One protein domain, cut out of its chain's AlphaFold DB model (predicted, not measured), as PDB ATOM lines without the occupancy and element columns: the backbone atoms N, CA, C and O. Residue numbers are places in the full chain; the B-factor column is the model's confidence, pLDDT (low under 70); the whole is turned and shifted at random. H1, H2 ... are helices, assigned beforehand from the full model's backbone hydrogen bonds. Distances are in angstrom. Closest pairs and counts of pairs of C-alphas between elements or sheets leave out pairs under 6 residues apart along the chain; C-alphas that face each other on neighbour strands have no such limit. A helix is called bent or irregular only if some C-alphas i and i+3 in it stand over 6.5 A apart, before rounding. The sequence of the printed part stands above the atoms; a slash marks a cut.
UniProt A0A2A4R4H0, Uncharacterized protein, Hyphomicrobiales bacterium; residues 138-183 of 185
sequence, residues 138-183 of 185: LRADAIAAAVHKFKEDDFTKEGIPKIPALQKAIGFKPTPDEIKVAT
ATOM      1  N   LEU A 138      39.295   6.234 -34.762       67.25
ATOM      2  CA  LEU A 138      39.991   5.189 -35.526       67.25
ATOM      3  C   LEU A 138      39.042   4.116 -36.088       67.25
ATOM      4  O   LEU A 138      39.257   3.607 -37.189       67.25
ATOM      5  N   ARG A 139      37.977   3.762 -35.354       70.06
ATOM      6  CA  ARG A 139      36.967   2.800 -35.831       70.06
ATOM      7  C   ARG A 139      36.086   3.398 -36.920       70.06
ATOM      8  O   ARG A 139      35.808   2.709 -37.897       70.06
ATOM      9  N   ALA A 140      35.671   4.656 -36.778       73.75
ATOM     10  CA  ALA A 140      34.914   5.363 -37.807       73.75
ATOM     11  C   ALA A 140      35.738   5.536 -39.092       73.75
ATOM     12  O   ALA A 140      35.235   5.248 -40.178       73.75
ATOM     13  N   ASP A 141      37.019   5.889 -38.969       74.94
ATOM     14  CA  ASP A 141      37.944   6.027 -40.097       74.94
ATOM     15  C   ASP A 141      38.169   4.682 -40.806       74.94
ATOM     16  O   ASP A 141      38.131   4.607 -42.035       74.94
ATOM     17  N   ALA A 142      38.310   3.587 -40.048       76.38
ATOM     18  CA  ALA A 142      38.401   2.241 -40.611       76.38
ATOM     19  C   ALA A 142      37.122   1.831 -41.363       76.38
ATOM     20  O   ALA A 142      37.205   1.204 -42.423       76.38
ATOM     21  N   ILE A 143      35.939   2.196 -40.849       79.19
ATOM     22  CA  ILE A 143      34.662   1.967 -41.536       79.19
ATOM     23  C   ILE A 143      34.628   2.780 -42.834       79.19
ATOM     24  O   ILE A 143      34.399   2.194 -43.888       79.19
ATOM     25  N   ALA A 144      34.919   4.081 -42.795       80.06
ATOM     26  CA  ALA A 144      34.918   4.937 -43.982       80.06
ATOM     27  C   ALA A 144      35.888   4.422 -45.063       80.06
ATOM     28  O   ALA A 144      35.510   4.266 -46.226       80.06
ATOM     29  N   ALA A 145      37.111   4.045 -44.673       80.19
ATOM     30  CA  ALA A 145      38.111   3.480 -45.577       80.19
ATOM     31  C   ALA A 145      37.673   2.143 -46.206       80.19
ATOM     32  O   ALA A 145      37.993   1.865 -47.365       80.19
ATOM     33  N   ALA A 146      36.938   1.308 -45.467       81.50
ATOM     34  CA  ALA A 146      36.405   0.050 -45.985       81.50
ATOM     35  C   ALA A 146      35.248   0.270 -46.969       81.50
ATOM     36  O   ALA A 146      35.180  -0.413 -47.990       81.50
ATOM     37  N   VAL A 147      34.379   1.248 -46.704       80.81
ATOM     38  CA  VAL A 147      33.220   1.566 -47.553       80.81
ATOM     39  C   VAL A 147      33.637   1.980 -48.965       80.81
ATOM     40  O   VAL A 147      32.993   1.571 -49.927       80.81
ATOM     41  N   HIS A 148      34.755   2.693 -49.125       76.94
ATOM     42  CA  HIS A 148      35.284   3.046 -50.450       76.94
ATOM     43  C   HIS A 148      35.696   1.839 -51.310       76.94
ATOM     44  O   HIS A 148      35.831   1.969 -52.524       76.94
ATOM     45  N   LYS A 149      35.893   0.661 -50.706       78.31
ATOM     46  CA  LYS A 149      36.286  -0.574 -51.405       78.31
ATOM     47  C   LYS A 149      35.092  -1.469 -51.752       78.31
ATOM     48  O   LYS A 149      35.287  -2.539 -52.329       78.31
ATOM     49  N   PHE A 150      33.876  -1.077 -51.371       82.75
ATOM     50  CA  PHE A 150      32.677  -1.901 -51.507       82.75
ATOM     51  C   PHE A 150      32.016  -1.721 -52.867       82.75
ATOM     52  O   PHE A 150      31.987  -0.628 -53.428       82.75
ATOM     53  N   LYS A 151      31.473  -2.816 -53.402       83.06
ATOM     54  CA  LYS A 151      30.659  -2.785 -54.623       83.06
ATOM     55  C   LYS A 151      29.216  -2.463 -54.256       83.06
ATOM     56  O   LYS A 151      28.824  -2.663 -53.114       83.06
ATOM     57  N   GLU A 152      28.397  -2.042 -55.222       77.25
ATOM     58  CA  GLU A 152      26.965  -1.761 -54.990       77.25
ATOM     59  C   GLU A 152      26.224  -2.936 -54.316       77.25
ATOM     60  O   GLU A 152      25.352  -2.722 -53.476       77.25
ATOM     61  N   ASP A 153      26.639  -4.179 -54.588       81.81
ATOM     62  CA  ASP A 153      26.096  -5.396 -53.968       81.81
ATOM     63  C   ASP A 153      26.383  -5.526 -52.461       81.81
ATOM     64  O   ASP A 153      25.683  -6.260 -51.751       81.81
ATOM     65  N   ASP A 154      27.388  -4.818 -51.945       82.06
ATOM     66  CA  ASP A 154      27.765  -4.805 -50.530       82.06
ATOM     67  C   ASP A 154      26.979  -3.757 -49.723       82.06
ATOM     68  O   ASP A 154      27.062  -3.724 -48.490       82.06
ATOM     69  N   PHE A 155      26.148  -2.953 -50.394       83.94
ATOM     70  CA  PHE A 155      25.234  -2.004 -49.770       83.94
ATOM     71  C   PHE A 155      23.821  -2.588 -49.644       83.94
ATOM     72  O   PHE A 155      23.390  -3.500 -50.355       83.94
ATOM     73  N   THR A 156      23.073  -2.095 -48.665       81.31
ATOM     74  CA  THR A 156      21.629  -2.301 -48.575       81.31
ATOM     75  C   THR A 156      20.917  -1.406 -49.592       81.31
ATOM     76  O   THR A 156      21.492  -0.458 -50.122       81.31
ATOM     77  N   LYS A 157      19.620  -1.651 -49.827       75.81
ATOM     78  CA  LYS A 157      18.778  -0.799 -50.694       75.81
ATOM     79  C   LYS A 157      18.715   0.670 -50.245       75.81
ATOM     80  O   LYS A 157      18.269   1.516 -51.007       75.81
ATOM     81  N   GLU A 158      19.136   0.958 -49.016       75.06
ATOM     82  CA  GLU A 158      19.169   2.299 -48.428       75.06
ATOM     83  C   GLU A 158      20.533   2.992 -48.592       75.06
ATOM     84  O   GLU A 158      20.722   4.085 -48.060       75.06
ATOM     85  N   GLY A 159      21.485   2.366 -49.301       76.75
ATOM     86  CA  GLY A 159      22.843   2.884 -49.487       76.75
ATOM     87  C   GLY A 159      23.739   2.716 -48.258       76.75
ATOM     88  O   GLY A 159      24.774   3.365 -48.166       76.75
ATOM     89  N   ILE A 160      23.354   1.862 -47.303       80.75
ATOM     90  CA  ILE A 160      24.123   1.608 -46.078       80.75
ATOM     91  C   ILE A 160      24.960   0.338 -46.275       80.75
ATOM     92  O   ILE A 160      24.409  -0.677 -46.705       80.75
ATOM     93  N   PRO A 161      26.259   0.330 -45.945       81.88
ATOM     94  CA  PRO A 161      27.081  -0.871 -46.056       81.88
ATOM     95  C   PRO A 161      26.539  -2.013 -45.183       81.88
ATOM     96  O   PRO A 161      26.160  -1.817 -44.025       81.88
ATOM     97  N   LYS A 162      26.513  -3.238 -45.712       85.62
ATOM     98  CA  LYS A 162      26.067  -4.419 -44.960       85.62
ATOM     99  C   LYS A 162      27.047  -4.729 -43.823       85.62
ATOM    100  O   LYS A 162      28.238  -4.913 -44.060       85.62
ATOM    101  N   ILE A 163      26.535  -4.900 -42.598       84.12
ATOM    102  CA  ILE A 163      27.349  -5.238 -41.412       84.12
ATOM    103  C   ILE A 163      28.247  -6.471 -41.643       84.12
ATOM    104  O   ILE A 163      29.421  -6.395 -41.290       84.12
ATOM    105  N   PRO A 164      27.780  -7.581 -42.258       83.56
ATOM    106  CA  PRO A 164      28.650  -8.726 -42.534       83.56
ATOM    107  C   PRO A 164      29.809  -8.415 -43.493       83.56
ATOM    108  O   PRO A 164      30.900  -8.954 -43.320       83.56
ATOM    109  N   ALA A 165      29.587  -7.547 -44.486       81.62
ATOM    110  CA  ALA A 165      30.628  -7.132 -45.422       81.62
ATOM    111  C   ALA A 165      31.662  -6.246 -44.715       81.62
ATOM    112  O   ALA A 165      32.860  -6.505 -44.820       81.62
ATOM    113  N   LEU A 166      31.201  -5.277 -43.909       81.44
ATOM    114  CA  LEU A 166      32.073  -4.458 -43.062       81.44
ATOM    115  C   LEU A 166      32.882  -5.326 -42.107       81.44
ATOM    116  O   LEU A 166      34.102  -5.274 -42.140       81.44
ATOM    117  N   GLN A 167      32.241  -6.199 -41.334       83.75
ATOM    118  CA  GLN A 167      32.939  -7.061 -40.385       83.75
ATOM    119  C   GLN A 167      34.046  -7.893 -41.045       83.75
ATOM    120  O   GLN A 167      35.119  -8.053 -40.467       83.75
ATOM    121  N   LYS A 168      33.814  -8.386 -42.266       81.31
ATOM    122  CA  LYS A 168      34.830  -9.107 -43.041       81.31
ATOM    123  C   LYS A 168      36.000  -8.211 -43.467       81.31
ATOM    124  O   LYS A 168      37.121  -8.698 -43.542       81.31
ATOM    125  N   ALA A 169      35.749  -6.936 -43.752       77.69
ATOM    126  CA  ALA A 169      36.756  -5.984 -44.216       77.69
ATOM    127  C   ALA A 169      37.590  -5.358 -43.084       77.69
ATOM    128  O   ALA A 169      38.789  -5.167 -43.258       77.69
ATOM    129  N   ILE A 170      36.973  -5.048 -41.940       80.50
ATOM    130  CA  ILE A 170      37.619  -4.349 -40.809       80.50
ATOM    131  C   ILE A 170      37.962  -5.264 -39.624       80.50
ATOM    132  O   ILE A 170      38.615  -4.829 -38.683       80.50
ATOM    133  N   GLY A 171      37.533  -6.530 -39.634       77.38
ATOM    134  CA  GLY A 171      37.886  -7.516 -38.603       77.38
ATOM    135  C   GLY A 171      37.162  -7.351 -37.259       77.38
ATOM    136  O   GLY A 171      37.303  -8.199 -36.381       77.38
ATOM    137  N   PHE A 172      36.337  -6.313 -37.094       80.56
ATOM    138  CA  PHE A 172      35.451  -6.128 -35.944       80.56
ATOM    139  C   PHE A 172      34.007  -5.930 -36.396       80.56
ATOM    140  O   PHE A 172      33.748  -5.546 -37.530       80.56
ATOM    141  N   LYS A 173      33.042  -6.205 -35.512       84.19
ATOM    142  CA  LYS A 173      31.618  -5.987 -35.792       84.19
ATOM    143  C   LYS A 173      31.253  -4.527 -35.474       84.19
ATOM    144  O   LYS A 173      31.167  -4.206 -34.286       84.19
ATOM    145  N   PRO A 174      31.051  -3.651 -36.477       81.50
ATOM    146  CA  PRO A 174      30.635  -2.277 -36.229       81.50
ATOM    147  C   PRO A 174      29.177  -2.234 -35.764       81.50
ATOM    148  O   PRO A 174      28.340  -3.052 -36.161       81.50
ATOM    149  N   THR A 175      28.876  -1.264 -34.914       80.75
ATOM    150  CA  THR A 175      27.516  -0.951 -34.480       80.75
ATOM    151  C   THR A 175      26.793  -0.094 -35.529       80.75
ATOM    152  O   THR A 175      27.439   0.616 -36.304       80.75
ATOM    153  N   PRO A 176      25.447  -0.123 -35.583       78.81
ATOM    154  CA  PRO A 176      24.686   0.697 -36.528       78.81
ATOM    155  C   PRO A 176      24.948   2.203 -36.404       78.81
ATOM    156  O   PRO A 176      24.875   2.914 -37.404       78.81
ATOM    157  N   ASP A 177      25.257   2.687 -35.199       76.50
ATOM    158  CA  ASP A 177      25.535   4.105 -34.962       76.50
ATOM    159  C   ASP A 177      26.934   4.501 -35.458       76.50
ATOM    160  O   ASP A 177      27.062   5.536 -36.108       76.50
ATOM    161  N   GLU A 178      27.953   3.644 -35.291       74.25
ATOM    162  CA  GLU A 178      29.289   3.856 -35.882       74.25
ATOM    163  C   GLU A 178      29.222   3.948 -37.416       74.25
ATOM    164  O   GLU A 178      29.887   4.788 -38.019       74.25
ATOM    165  N   ILE A 179      28.374   3.134 -38.057       79.25
ATOM    166  CA  ILE A 179      28.186   3.175 -39.515       79.25
ATOM    167  C   ILE A 179      27.564   4.507 -39.941       79.25
ATOM    168  O   ILE A 179      28.044   5.124 -40.886       79.25
ATOM    169  N   LYS A 180      26.527   4.982 -39.238       77.94
ATOM    170  CA  LYS A 180      25.878   6.267 -39.553       77.94
ATOM    171  C   LYS A 180      26.821   7.457 -39.393       77.94
ATOM    172  O   LYS A 180      26.739   8.390 -40.182       77.94
ATOM    173  N   VAL A 181      27.694   7.425 -38.385       77.38
ATOM    174  CA  VAL A 181      28.708   8.468 -38.170       77.38
ATOM    175  C   VAL A 181      29.767   8.436 -39.276       77.38
ATOM    176  O   VAL A 181      30.149   9.489 -39.776       77.38
ATOM    177  N   ALA A 182      30.205   7.244 -39.694       70.81
ATOM    178  CA  ALA A 182      31.244   7.070 -40.713       70.81
ATOM    179  C   ALA A 182      30.748   7.229 -42.163       70.81
ATOM    180  O   ALA A 182      31.546   7.473 -43.064       70.81
ATOM    181  N   THR A 183      29.442   7.090 -42.405       67.50
ATOM    182  CA  THR A 183      28.808   7.288 -43.721       67.50
ATOM    183  C   THR A 183      27.696   8.337 -43.640       67.50
ATOM    184  O   THR A 183      26.511   7.993 -43.709       67.50
TER     185      THR A 183
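What this domain is: This is residues 138 to 183 of the 185 residues of an uncharacterized protein of Hyphomicrobiales bacterium (UniProt A0A2A4R4H0). Three short helices have their centres in a triangle: H2 and H3 each pack on H1, H2 near the last residues of H1 with Ala 169 close to Ala 146, H3 near its first residues with Ala 182 close to Ala 140, and each is about perpendicular to H1, H2 only just. A long loop, residues 148 to 162, leaves the last residue of H1, swings out as far as Lys 157 and folds back to the first residue of H2; H2 and H3 themselves stay only just apart. The printed part has 46 residues, with three named helices in the order H1, H2, H3 along the chain and no named strand, and its class is all helix, with 25 residues in the named helices. The whole is compact, with a radius of gyration of the C-alphas of 9.2 A, and the C-alphas span 25 by 18 by 16 A along their three main axes.

How they stand to each other: H1, residues 138 to 147, is the longest helix by residues and touches both of the other helices. H2, residues 163 to 170, touches H1 with 7 pairs of C-alphas within 8 A. The closest C-alphas of H1 and H2 are those of Ala 146 and Ala 169, 6.3 A apart, and the two centres are 10.7 A apart. Their lines stand at 71 degrees, about perpendicular, but only just. H3, residues 176 to 182, touches H1 with 9 pairs of C-alphas within 8 A. The closest C-alphas of H1 and H3 are those of Ala 140 and Ala 182, 5.0 A apart, and the two centres are 9.7 A apart. Their lines stand at 84 degrees, about perpendicular. H2 and H3 follow each other in the chain and are apart, but only just: their closest C-alphas are 8.1 A from each other. In H1, H2 and H3 every pair of O of residue i and N of residue i+4 is within hydrogen-bond range. No helix is bent or irregular.

Where its parts are: H1 runs from Leu 138 to Val 147, 10 residues, and measures 14.3 A from first to last C-alpha. It begins with C-alpha 138 at (39.991, 5.189, -35.526) and ends with C-alpha 147 at (33.220, 1.566, -47.553). Residues 148 to 162 follow with no named element, though residues 152 to 154 among them are a short helical run. H2 runs from Ile 163 to Ile 170, 8 residues and 10.3 A from first to last C-alpha, beginning with C-alpha 163 at (27.349, -5.238, -41.412). H3 runs from Pro 176 to Ala 182, 7 residues and 10.1 A from first to last C-alpha, and its C-alpha 182 is at (31.244, 7.070, -40.713). Thr 183, the last printed residue, comes after it.

The domain as a whole: The two C-alphas farthest apart in the domain are those of Leu 138 and Lys 157, 26.8 A from each other. The C-alphas of the first and last printed residues, Leu 138 and Thr 183, are 14.0 A apart. The printed part has no cut; it runs from residue 138 to residue 183 of a full chain of 185 residues. The link from H1 to H2 is long, with 15 residues between them, and its C-alphas lie 5 to 14 A from the mean of all printed C-alphas. The link from H2 to H3 is tight, with 5 residues between them. The mean pLDDT of the printed part is 78.9; residues 138 and 183 are under 70, the model's low confidence. By element the mean pLDDT is 76 in H1, 82 in H2 and 76 in H3.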